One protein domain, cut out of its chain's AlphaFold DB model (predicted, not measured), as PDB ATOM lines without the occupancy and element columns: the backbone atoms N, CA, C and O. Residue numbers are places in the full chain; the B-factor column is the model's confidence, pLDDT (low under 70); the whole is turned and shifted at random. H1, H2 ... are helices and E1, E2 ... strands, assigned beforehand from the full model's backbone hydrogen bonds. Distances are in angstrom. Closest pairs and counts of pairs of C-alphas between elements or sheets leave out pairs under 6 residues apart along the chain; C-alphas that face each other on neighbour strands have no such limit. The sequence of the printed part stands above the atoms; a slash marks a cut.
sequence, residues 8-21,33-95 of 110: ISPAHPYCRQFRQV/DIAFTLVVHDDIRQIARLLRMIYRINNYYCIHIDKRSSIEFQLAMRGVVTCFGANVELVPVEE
ATOM      1  N   ILE A   8     -25.967  30.251 -22.180       92.50
ATOM      2  CA  ILE A   8     -25.994  28.968 -22.910       92.50
ATOM      3  C   ILE A   8     -26.510  27.790 -22.069       92.50
ATOM      4  O   ILE A   8     -26.571  26.662 -22.546       92.50
ATOM      5  N   SER A   9     -26.823  28.019 -20.789       93.12
ATOM      6  CA  SER A   9     -27.261  26.972 -19.860       93.12
ATOM      7  C   SER A   9     -28.176  27.537 -18.765       93.12
ATOM      8  O   SER A   9     -27.900  28.634 -18.267       93.12
ATOM      9  N   PRO A  10     -29.187  26.777 -18.294       90.62
ATOM     10  CA  PRO A  10     -30.002  27.161 -17.137       90.62
ATOM     11  C   PRO A  10     -29.175  27.367 -15.854       90.62
ATOM     12  O   PRO A  10     -29.590  28.075 -14.937       90.62
ATOM     13  N   ALA A  11     -27.979  26.767 -15.780       91.56
ATOM     14  CA  ALA A  11     -27.058  26.911 -14.654       91.56
ATOM     15  C   ALA A  11     -26.253  28.226 -14.671       91.56
ATOM     16  O   ALA A  11     -25.519  28.501 -13.715       91.56
ATOM     17  N   HIS A  12     -26.372  29.039 -15.726       93.12
ATOM     18  CA  HIS A  12     -25.656  30.306 -15.843       93.12
ATOM     19  C   HIS A  12     -26.004  31.248 -14.665       93.12
ATOM     20  O   HIS A  12     -27.184  31.401 -14.337       93.12
ATOM     21  N   PRO A  13     -25.030  31.919 -14.014       90.62
ATOM     22  CA  PRO A  13     -25.294  32.736 -12.823       90.62
ATOM     23  C   PRO A  13     -26.360  33.815 -13.039       90.62
ATOM     24  O   PRO A  13     -27.268  33.967 -12.222       90.62
ATOM     25  N   TYR A  14     -26.295  34.499 -14.185       89.75
ATOM     26  CA  TYR A  14     -27.263  35.535 -14.542       89.75
ATOM     27  C   TYR A  14     -28.683  34.976 -14.737       89.75
ATOM     28  O   TYR A  14     -29.666  35.625 -14.400       89.75
ATOM     29  N   CYS A  15     -28.796  33.725 -15.179       89.88
ATOM     30  CA  CYS A  15     -30.071  33.054 -15.380       89.88
ATOM     31  C   CYS A  15     -30.799  32.775 -14.055       89.88
ATOM     32  O   CYS A  15     -31.997  33.035 -13.912       89.88
ATOM     33  N   ARG A  16     -30.048  32.329 -13.038       85.81
ATOM     34  CA  ARG A  16     -30.570  32.163 -11.674       85.81
ATOM     35  C   ARG A  16     -31.026  33.497 -11.088       85.81
ATOM     36  O   ARG A  16     -32.137  33.580 -10.572       85.81
ATOM     37  N   GLN A  17     -30.203  34.538 -11.218       87.81
ATOM     38  CA  GLN A  17     -30.529  35.878 -10.726       87.81
ATOM     39  C   GLN A  17     -31.786  36.444 -11.400       87.81
ATOM     40  O   GLN A  17     -32.670  36.973 -10.727       87.81
ATOM     41  N   PHE A  18     -31.895  36.282 -12.719       86.62
ATOM     42  CA  PHE A  18     -33.045  36.718 -13.503       86.62
ATOM     43  C   PHE A  18     -34.365  36.112 -12.986       86.62
ATOM     44  O   PHE A  18     -35.379  36.814 -12.931       86.62
ATOM     45  N   ARG A  19     -34.344  34.850 -12.529       82.00
ATOM     46  CA  ARG A  19     -35.524  34.129 -12.016       82.00
ATOM     47  C   ARG A  19     -35.854  34.344 -10.543       82.00
ATOM     48  O   ARG A  19     -37.021  34.260 -10.180       82.00
ATOM     49  N   GLN A  20     -34.869  34.615  -9.692       75.94
ATOM     50  CA  GLN A  20     -35.050  34.660  -8.232       75.94
ATOM     51  C   GLN A  20     -35.985  35.776  -7.729       75.94
ATOM     52  O   GLN A  20     -36.432  35.726  -6.588       75.94
ATOM     53  N   VAL A  21     -36.313  36.763  -8.564       67.50
ATOM     54  CA  VAL A  21     -37.115  37.931  -8.161       67.50
ATOM     55  C   VAL A  21     -38.631  37.645  -8.145       67.50
ATOM     56  O   VAL A  21     -39.385  38.435  -7.586       67.50
ATOM     57  N   ASP A  33     -53.281  25.740 -18.316       76.31
ATOM     58  CA  ASP A  33     -54.475  26.591 -18.208       76.31
ATOM     59  C   ASP A  33     -54.512  27.666 -19.306       76.31
ATOM     60  O   ASP A  33     -55.582  28.141 -19.696       76.31
ATOM     61  N   ILE A  34     -53.340  28.087 -19.807       85.19
ATOM     62  CA  ILE A  34     -53.205  29.124 -20.839       85.19
ATOM     63  C   ILE A  34     -51.990  28.853 -21.739       85.19
ATOM     64  O   ILE A  34     -50.869  28.661 -21.258       85.19
ATOM     65  N   ALA A  35     -52.192  28.944 -23.056       89.88
ATOM     66  CA  ALA A  35     -51.124  28.967 -24.054       89.88
ATOM     67  C   ALA A  35     -50.958  30.373 -24.656       89.88
ATOM     68  O   ALA A  35     -51.873  30.921 -25.271       89.88
ATOM     69  N   PHE A  36     -49.770  30.956 -24.505       90.75
ATOM     70  CA  PHE A  36     -49.400  32.245 -25.082       90.75
ATOM     71  C   PHE A  36     -48.646  32.050 -26.396       90.75
ATOM     72  O   PHE A  36     -47.691  31.278 -26.460       90.75
ATOM     73  N   THR A  37     -49.017  32.816 -27.421       90.69
ATOM     74  CA  THR A  37     -48.172  33.046 -28.600       90.69
ATOM     75  C   THR A  37     -47.694  34.493 -28.571       90.69
ATOM     76  O   THR A  37     -48.508  35.415 -28.584       90.69
ATOM     77  N   LEU A  38     -46.381  34.699 -28.492       92.88
ATOM     78  CA  LEU A  38     -45.760  36.019 -28.424       92.88
ATOM     79  C   LEU A  38     -44.936  36.266 -29.680       92.88
ATOM     80  O   LEU A  38     -44.049  35.481 -29.995       92.88
ATOM     81  N   VAL A  39     -45.187  37.382 -30.354       92.75
ATOM     82  CA  VAL A  39     -44.395  37.835 -31.502       92.75
ATOM     83  C   VAL A  39     -43.475  38.952 -31.032       92.75
ATOM     84  O   VAL A  39     -43.940  39.925 -30.439       92.75
ATOM     85  N   VAL A  40     -42.171  38.811 -31.260       94.81
ATOM     86  CA  VAL A  40     -41.146  39.699 -30.695       94.81
ATOM     87  C   VAL A  40     -40.119  40.131 -31.740       94.81
ATOM     88  O   VAL A  40     -39.814  39.357 -32.642       94.81
ATOM     89  N   HIS A  41     -39.569  41.347 -31.622       92.69
ATOM     90  CA  HIS A  41     -38.708  41.911 -32.674       92.69
ATOM     91  C   HIS A  41     -37.406  42.603 -32.214       92.69
ATOM     92  O   HIS A  41     -36.423  42.518 -32.944       92.69
ATOM     93  N   ASP A  42     -37.362  43.287 -31.058       91.94
ATOM     94  CA  ASP A  42     -36.240  44.219 -30.796       91.94
ATOM     95  C   ASP A  42     -35.793  44.363 -29.323       91.94
ATOM     96  O   ASP A  42     -34.691  43.960 -28.955       91.94
ATOM     97  N   ASP A  43     -36.616  44.919 -28.423       94.75
ATOM     98  CA  ASP A  43     -36.140  45.212 -27.059       94.75
ATOM     99  C   ASP A  43     -36.135  43.965 -26.157       94.75
ATOM    100  O   ASP A  43     -37.122  43.629 -25.492       94.75
ATOM    101  N   ILE A  44     -34.977  43.303 -26.078       95.56
ATOM    102  CA  ILE A  44     -34.789  42.115 -25.238       95.56
ATOM    103  C   ILE A  44     -35.101  42.370 -23.761       95.56
ATOM    104  O   ILE A  44     -35.622  41.487 -23.082       95.56
ATOM    105  N   ARG A  45     -34.830  43.572 -23.238       93.69
ATOM    106  CA  ARG A  45     -35.084  43.880 -21.823       93.69
ATOM    107  C   ARG A  45     -36.578  43.970 -21.565       93.69
ATOM    108  O   ARG A  45     -37.046  43.468 -20.542       93.69
ATOM    109  N   GLN A  46     -37.325  44.570 -22.492       94.56
ATOM    110  CA  GLN A  46     -38.783  44.622 -22.418       94.56
ATOM    111  C   GLN A  46     -39.375  43.210 -22.413       94.56
ATOM    112  O   GLN A  46     -40.195  42.891 -21.551       94.56
ATOM    113  N   ILE A  47     -38.920  42.348 -23.322       95.69
ATOM    114  CA  ILE A  47     -39.458  40.993 -23.469       95.69
ATOM    115  C   ILE A  47     -39.062  40.103 -22.293       95.69
ATOM    116  O   ILE A  47     -39.917  39.423 -21.733       95.69
ATOM    117  N   ALA A  48     -37.802  40.148 -21.852       94.50
ATOM    118  CA  ALA A  48     -37.351  39.415 -20.671       94.50
ATOM    119  C   ALA A  48     -38.145  39.838 -19.425       94.50
ATOM    120  O   ALA A  48     -38.571  38.997 -18.630       94.50
ATOM    121  N   ARG A  49     -38.417  41.142 -19.276       92.19
ATOM    122  CA  ARG A  49     -39.266  41.657 -18.198       92.19
ATOM    123  C   ARG A  49     -40.706  41.158 -18.322       92.19
ATOM    124  O   ARG A  49     -41.262  40.751 -17.306       92.19
ATOM    125  N   LEU A  50     -41.292  41.180 -19.520       93.69
ATOM    126  CA  LEU A  50     -42.642  40.673 -19.775       93.69
ATOM    127  C   LEU A  50     -42.752  39.194 -19.412       93.69
ATOM    128  O   LEU A  50     -43.577  38.846 -18.571       93.69
ATOM    129  N   LEU A  51     -41.878  38.352 -19.973       93.19
ATOM    130  CA  LEU A  51     -41.838  36.914 -19.702       93.19
ATOM    131  C   LEU A  51     -41.725  36.638 -18.208       93.19
ATOM    132  O   LEU A  51     -42.488  35.844 -17.674       93.19
ATOM    133  N   ARG A  52     -40.850  37.356 -17.498       90.00
ATOM    134  CA  ARG A  52     -40.710  37.208 -16.046       90.00
ATOM    135  C   ARG A  52     -41.994  37.540 -15.273       90.00
ATOM    136  O   ARG A  52     -42.239  36.931 -14.238       90.00
ATOM    137  N   MET A  53     -42.800  38.494 -15.745       88.88
ATOM    138  CA  MET A  53     -44.060  38.875 -15.090       88.88
ATOM    139  C   MET A  53     -45.177  37.857 -15.342       88.88
ATOM    140  O   MET A  53     -45.915  37.526 -14.412       88.88
ATOM    141  N   ILE A  54     -45.296  37.368 -16.579       89.81
ATOM    142  CA  ILE A  54     -46.401  36.486 -16.979       89.81
ATOM    143  C   ILE A  54     -46.112  35.005 -16.729       89.81
ATOM    144  O   ILE A  54     -47.058  34.240 -16.591       89.81
ATOM    145  N   TYR A  55     -44.838  34.605 -16.627       89.19
ATOM    146  CA  TYR A  55     -44.450  33.201 -16.522       89.19
ATOM    147  C   TYR A  55     -45.111  32.495 -15.331       89.19
ATOM    148  O   TYR A  55     -45.074  32.952 -14.183       89.19
ATOM    149  N   ARG A  56     -45.665  31.322 -15.627       86.75
ATOM    150  CA  ARG A  56     -46.235  30.348 -14.696       86.75
ATOM    151  C   ARG A  56     -45.828  28.966 -15.182       86.75
ATOM    152  O   ARG A  56     -45.695  28.761 -16.385       86.75
ATOM    153  N   ILE A  57     -45.600  28.050 -14.246       85.38
ATOM    154  CA  ILE A  57     -45.104  26.708 -14.571       85.38
ATOM    155  C   ILE A  57     -46.139  25.868 -15.336       85.38
ATOM    156  O   ILE A  57     -45.743  25.093 -16.196       85.38
ATOM    157  N   ASN A  58     -47.432  26.127 -15.112       83.94
ATOM    158  CA  ASN A  58     -48.557  25.444 -15.767       83.94
ATOM    159  C   ASN A  58     -49.082  26.189 -17.007       83.94
ATOM    160  O   ASN A  58     -50.201  25.963 -17.428       83.94
ATOM    161  N   ASN A  59     -48.324  27.126 -17.577       88.06
ATOM    162  CA  ASN A  59     -48.707  27.803 -18.820       88.06
ATOM    163  C   ASN A  59     -47.700  27.465 -19.911       88.06
ATOM    164  O   ASN A  59     -46.522  27.245 -19.619       88.06
ATOM    165  N   TYR A  60     -48.137  27.520 -21.164       90.69
ATOM    166  CA  TYR A  60     -47.273  27.317 -22.320       90.69
ATOM    167  C   TYR A  60     -46.954  28.640 -23.008       90.69
ATOM    168  O   TYR A  60     -47.818  29.510 -23.119       90.69
ATOM    169  N   TYR A  61     -45.727  28.790 -23.501       93.19
ATOM    170  CA  TYR A  61     -45.269  29.996 -24.181       93.19
ATOM    171  C   TYR A  61     -44.551  29.626 -25.474       93.19
ATOM    172  O   TYR A  61     -43.420  29.148 -25.465       93.19
ATOM    173  N   CYS A  62     -45.201  29.926 -26.589       93.31
ATOM    174  CA  CYS A  62     -44.607  29.909 -27.911       93.31
ATOM    175  C   CYS A  62     -44.122  31.312 -28.262       93.31
ATOM    176  O   CYS A  62     -44.909  32.261 -28.274       93.31
ATOM    177  N   ILE A  63     -42.836  31.460 -28.563       94.69
ATOM    178  CA  ILE A  63     -42.260  32.759 -28.899       94.69
ATOM    179  C   ILE A  63     -41.772  32.753 -30.344       94.69
ATOM    180  O   ILE A  63     -40.807  32.085 -30.721       94.69
ATOM    181  N   HIS A  64     -42.439  33.558 -31.154       94.12
ATOM    182  CA  HIS A  64     -42.081  33.845 -32.525       94.12
ATOM    183  C   HIS A  64     -41.175  35.074 -32.575       94.12
ATOM    184  O   HIS A  64     -41.574  36.174 -32.200       94.12
ATOM    185  N   ILE A  65     -39.938  34.889 -33.031       94.88
ATOM    186  CA  ILE A  65     -39.043  36.014 -33.299       94.88
ATOM    187  C   ILE A  65     -39.282  36.471 -34.739       94.88
ATOM    188  O   ILE A  65     -39.058  35.686 -35.663       94.88
ATOM    189  N   ASP A  66     -39.686  37.732 -34.936       93.12
ATOM    190  CA  ASP A  66     -39.882  38.317 -36.267       93.12
ATOM    191  C   ASP A  66     -38.602  38.112 -37.083       93.12
ATOM    192  O   ASP A  66     -37.490  38.380 -36.615       93.12
ATOM    193  N   LYS A  67     -38.746  37.618 -38.316       91.25
ATOM    194  CA  LYS A  67     -37.614  37.277 -39.189       91.25
ATOM    195  C   LYS A  67     -36.657  38.451 -39.436       91.25
ATOM    196  O   LYS A  67     -35.488  38.229 -39.739       91.25
ATOM    197  N   ARG A  68     -37.138  39.691 -39.319       93.38
ATOM    198  CA  ARG A  68     -36.344  40.913 -39.518       93.38
ATOM    199  C   ARG A  68     -35.477  41.278 -38.313       93.38
ATOM    200  O   ARG A  68     -34.699  42.220 -38.406       93.38
ATOM    201  N   SER A  69     -35.633  40.591 -37.185       94.81
ATOM    202  CA  SER A  69     -34.894  40.892 -35.956       94.81
ATOM    203  C   SER A  69     -33.405  40.596 -36.113       94.81
ATOM    204  O   SER A  69     -33.024  39.615 -36.759       94.81
ATOM    205  N   SER A  70     -32.565  41.412 -35.476       95.88
ATOM    206  CA  SER A  70     -31.109  41.269 -35.543       95.88
ATOM    207  C   SER A  70     -30.623  39.922 -34.993       95.88
ATOM    208  O   SER A  70     -31.302  39.258 -34.201       95.88
ATOM    209  N   ILE A  71     -29.428  39.500 -35.411       94.62
ATOM    210  CA  ILE A  71     -28.821  38.248 -34.934       94.62
ATOM    211  C   ILE A  71     -28.557  38.342 -33.429       94.62
ATOM    212  O   ILE A  71     -28.818  37.393 -32.693       94.62
ATOM    213  N   GLU A  72     -28.110  39.503 -32.963       95.44
ATOM    214  CA  GLU A  72     -27.863  39.809 -31.558       95.44
ATOM    215  C   GLU A  72     -29.138  39.624 -30.732       95.44
ATOM    216  O   GLU A  72     -29.117  38.947 -29.703       95.44
ATOM    217  N   PHE A  73     -30.269  40.145 -31.215       95.56
ATOM    218  CA  PHE A  73     -31.562  39.953 -30.567       95.56
ATOM    219  C   PHE A  73     -31.976  38.478 -30.535       95.56
ATOM    220  O   PHE A  73     -32.416  37.976 -29.500       95.56
ATOM    221  N   GLN A  74     -31.803  37.756 -31.644       95.44
ATOM    222  CA  GLN A  74     -32.130  36.331 -31.717       95.44
ATOM    223  C   GLN A  74     -31.299  35.488 -30.740       95.44
ATOM    224  O   GLN A  74     -31.841  34.591 -30.090       95.44
ATOM    225  N   LEU A  75     -30.002  35.776 -30.609       95.81
ATOM    226  CA  LEU A  75     -29.120  35.127 -29.635       95.81
ATOM    227  C   LEU A  75     -29.529  35.472 -28.202       95.81
ATOM    228  O   LEU A  75     -29.618  34.587 -27.353       95.81
ATOM    229  N   ALA A  76     -29.856  36.736 -27.947       96.62
ATOM    230  CA  ALA A  76     -30.317  37.180 -26.643       96.62
ATOM    231  C   ALA A  76     -31.644  36.504 -26.243       96.62
ATOM    232  O   ALA A  76     -31.780  36.029 -25.117       96.62
ATOM    233  N   MET A  77     -32.589  36.360 -27.177       96.62
ATOM    234  CA  MET A  77     -33.835  35.614 -26.964       96.62
ATOM    235  C   MET A  77     -33.593  34.132 -26.667       96.62
ATOM    236  O   MET A  77     -34.236  33.586 -25.772       96.62
ATOM    237  N   ARG A  78     -32.648  33.479 -27.359       95.62
ATOM    238  CA  ARG A  78     -32.244  32.097 -27.035       95.62
ATOM    239  C   ARG A  78     -31.735  31.993 -25.598       95.62
ATOM    240  O   ARG A  78     -32.124  31.075 -24.875       95.62
ATOM    241  N   GLY A  79     -30.929  32.956 -25.167       95.81
ATOM    242  CA  GLY A  79     -30.435  33.011 -23.797       95.81
ATOM    243  C   GLY A  79     -31.533  33.250 -22.759       95.81
ATOM    244  O   GLY A  79     -31.561  32.575 -21.732       95.81
ATOM    245  N   VAL A  80     -32.489  34.142 -23.041       95.62
ATOM    246  CA  VAL A  80     -33.670  34.352 -22.185       95.62
ATOM    247  C   VAL A  80     -34.488  33.067 -22.054       95.62
ATOM    248  O   VAL A  80     -34.797  32.664 -20.935       95.62
ATOM    249  N   VAL A  81     -34.813  32.401 -23.166       95.06
ATOM    250  CA  VAL A  81     -35.626  31.170 -23.163       95.06
ATOM    251  C   VAL A  81     -34.936  30.028 -22.421       95.06
ATOM    252  O   VAL A  81     -35.596  29.310 -21.677       95.06
ATOM    253  N   THR A  82     -33.606  29.935 -22.506       94.31
ATOM    254  CA  THR A  82     -32.796  28.954 -21.754       94.31
ATOM    255  C   THR A  82     -33.010  29.036 -20.239       94.31
ATOM    256  O   THR A  82     -32.760  28.070 -19.519       94.31
ATOM    257  N   CYS A  83     -33.481  30.174 -19.725       92.94
ATOM    258  CA  CYS A  83     -33.777  30.315 -18.306       92.94
ATOM    259  C   CYS A  83     -35.086  29.698 -17.852       92.94
ATOM    260  O   CYS A  83     -35.265  29.464 -16.652       92.94
ATOM    261  N   PHE A  84     -35.990  29.412 -18.772       90.44
ATOM    262  CA  PHE A  84     -37.289  28.847 -18.460       90.44
ATOM    263  C   PHE A  84     -37.294  27.323 -18.633       90.44
ATOM    264  O   PHE A  84     -36.305  26.722 -19.047       90.44
ATOM    265  N   GLY A  85     -38.375  26.682 -18.184       86.75
ATOM    266  CA  GLY A  85     -38.554  25.241 -18.343       86.75
ATOM    267  C   GLY A  85     -38.925  24.856 -19.776       86.75
ATOM    268  O   GLY A  85     -38.998  25.698 -20.666       86.75
ATOM    269  N   ALA A  86     -39.232  23.573 -19.977       88.19
ATOM    270  CA  ALA A  86     -39.661  23.030 -21.270       88.19
ATOM    271  C   ALA A  86     -40.992  23.612 -21.795       88.19
ATOM    272  O   ALA A  86     -41.382  23.333 -22.919       88.19
ATOM    273  N   ASN A  87     -41.692  24.414 -20.990       89.62
ATOM    274  CA  ASN A  87     -42.945  25.075 -21.336       89.62
ATOM    275  C   ASN A  87     -42.763  26.435 -22.044       89.62
ATOM    276  O   ASN A  87     -43.757  27.103 -22.321       89.62
ATOM    277  N   VAL A  88     -41.523  26.867 -22.311       93.38
ATOM    278  CA  VAL A  88     -41.209  28.063 -23.109       93.38
ATOM    279  C   VAL A  88     -40.327  27.660 -24.281       93.38
ATOM    280  O   VAL A  88     -39.218  27.170 -24.080       93.38
ATOM    281  N   GLU A  89     -40.780  27.915 -25.502       92.81
ATOM    282  CA  GLU A  89     -40.048  27.550 -26.711       92.81
ATOM    283  C   GLU A  89     -40.022  28.668 -27.755       92.81
ATOM    284  O   GLU A  89     -40.842  29.587 -27.760       92.81
ATOM    285  N   LEU A  90     -39.031  28.588 -28.644       93.56
ATOM    286  CA  LEU A  90     -38.921  29.461 -29.806       93.56
ATOM    287  C   LEU A  90     -39.462  28.737 -31.035       93.56
ATOM    288  O   LEU A  90     -39.057  27.605 -31.295       93.56
ATOM    289  N   VAL A  91     -40.249  29.436 -31.855       91.31
ATOM    290  CA  VAL A  91     -40.602  28.958 -33.200       91.31
ATOM    291  C   VAL A  91     -39.309  28.668 -33.989       91.31
ATOM    292  O   VAL A  91     -38.383  29.505 -33.946       91.31
ATOM    293  N   PRO A  92     -39.214  27.521 -34.700       90.31
ATOM    294  CA  PRO A  92     -38.068  27.175 -35.543       90.31
ATOM    295  C   PRO A  92     -37.707  28.293 -36.519       90.31
ATOM    296  O   PRO A  92     -38.571  29.038 -36.975       90.31
ATOM    297  N   VAL A  93     -36.420  28.448 -36.835       88.00
ATOM    298  CA  VAL A  93     -35.945  29.569 -37.671       88.00
ATOM    299  C   VAL A  93     -36.576  29.523 -39.064       88.00
ATOM    300  O   VAL A  93     -36.900  30.563 -39.635       88.00
ATOM    301  N   GLU A  94     -36.784  28.316 -39.571       86.31
ATOM    302  CA  GLU A  94     -37.328  27.993 -40.886       86.31
ATOM    303  C   GLU A  94     -38.795  28.422 -41.019       86.31
ATOM    304  O   GLU A  94     -39.242  28.775 -42.108       86.31
ATOM    305  N   GLU A  95     -39.523  28.451 -39.901       84.75
ATOM    306  CA  GLU A  95     -40.948  28.780 -39.835       84.75
ATOM    307  C   GLU A  95     -41.201  30.258 -39.497       84.75
ATOM    308  O   GLU A  95     -42.350  30.701 -39.451       84.75
TER     309      GLU A  95
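What this domain is: This is residues 8 to 21 and 33 to 95 of the 110 residues of an uncharacterized protein of Mesocestoides corti (UniProt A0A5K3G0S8). A small parallel sheet of three strands, E1, E2 and E3, has two helices side by side over one face, H2 and H3, and no named helix over its other face; H3 covers E2 and E3, while H2 packs beside H3. A short first helix, H1, lies off the sheet, near Arg 52 of H2 and Val 80 of H3. The printed part has 77 residues, with three named helices and three named strands in the order H1, E1, H2, E2, H3, E3 along the chain; the sheet runs E1, E2, E3, strand beside strand. The class is mixed, helices and strands, and the whole is compact, with a radius of gyration of the C-alphas of 11.9 A and spans of 32 by 30 by 20 A.

How they stand to each other: H1, residues 13 to 20, is not on the sheet. E1, residues 34 to 40, is an edge strand and is parallel to the inner strand E2, residues 59 to 65, with 17 degrees between their directions; N 36 and O 60, at 2.8 A, and N 62 and O 36, also at 2.8 A, are within hydrogen-bond range. Between these two strands in the chain comes H2, residues 44 to 54. It is on the sheet at a height over the sheet of 9.8 A, and its closest C-alphas with E1 are those of Val 40 and Ile 47, 7.5 A apart. H2 lies beside the strands, over none of them, but only just: of its 11 C-alphas, 2 fall on E1 and 2 on E2. H1 and H2 are close but not clearly touching, the C-alphas of Arg 19 and Arg 52 being the closest at 7.3 A. H3, residues 71 to 82, touches H2, with the C-alphas of Ala 48 and Val 80 the closest at 6.4 A; the two run the same way at a shallow tilt of 24 degrees. H3 is on the same face of the sheet as H2, at a height over the sheet of 8.3 A. It lies over E2 and E3, residues 88 to 90, and runs along the strands, at 11 degrees to E2 on the local plane. The closest C-alphas of H3 and E3 are those of Val 81 and Val 88, 6.4 A apart. E3, the other edge strand, is parallel to E2 at 20 degrees, with N 63 and O 89 at 2.9 A; E1 and E3 are apart. H2 and H3 make two layers with the sheet, helices on one face of it. E1, H2, E2 and E2, H3, E3 are strand-helix-strand units, two parallel neighbour strands with a helix between them in the chain, each with a right-handed crossover. In H1, H2 and H3 every O i to N i+4 pair is within hydrogen-bond range.

Where its parts are: H1 begins at C-alpha 13, at (-25.294, 32.736, -12.823), and is 11.0 A long from first to last C-alpha. E1 is 18.8 A long, from C-alpha 34 at (-53.205, 29.124, -20.839). H2 measures 15.3 A, E2 19.2 A and H3 16.6 A. E3, 7.2 A long, ends at C-alpha 90, at (-38.921, 29.461, -29.806).

The domain as a whole: The two C-alphas farthest apart are those of Val 21 and Glu 94, at 34.2 A. Residues 22 to 32 are not printed, and C-alphas 21 and 33 are 23.0 A apart across this cut, which lies in the link from H1 to E1. The links that are printed whole, E1 to H2, H2 to E2, E2 to H3 and H3 to E3, are tight. The mean pLDDT of the printed part is 91.0; residue 21 is the one printed residue under 70.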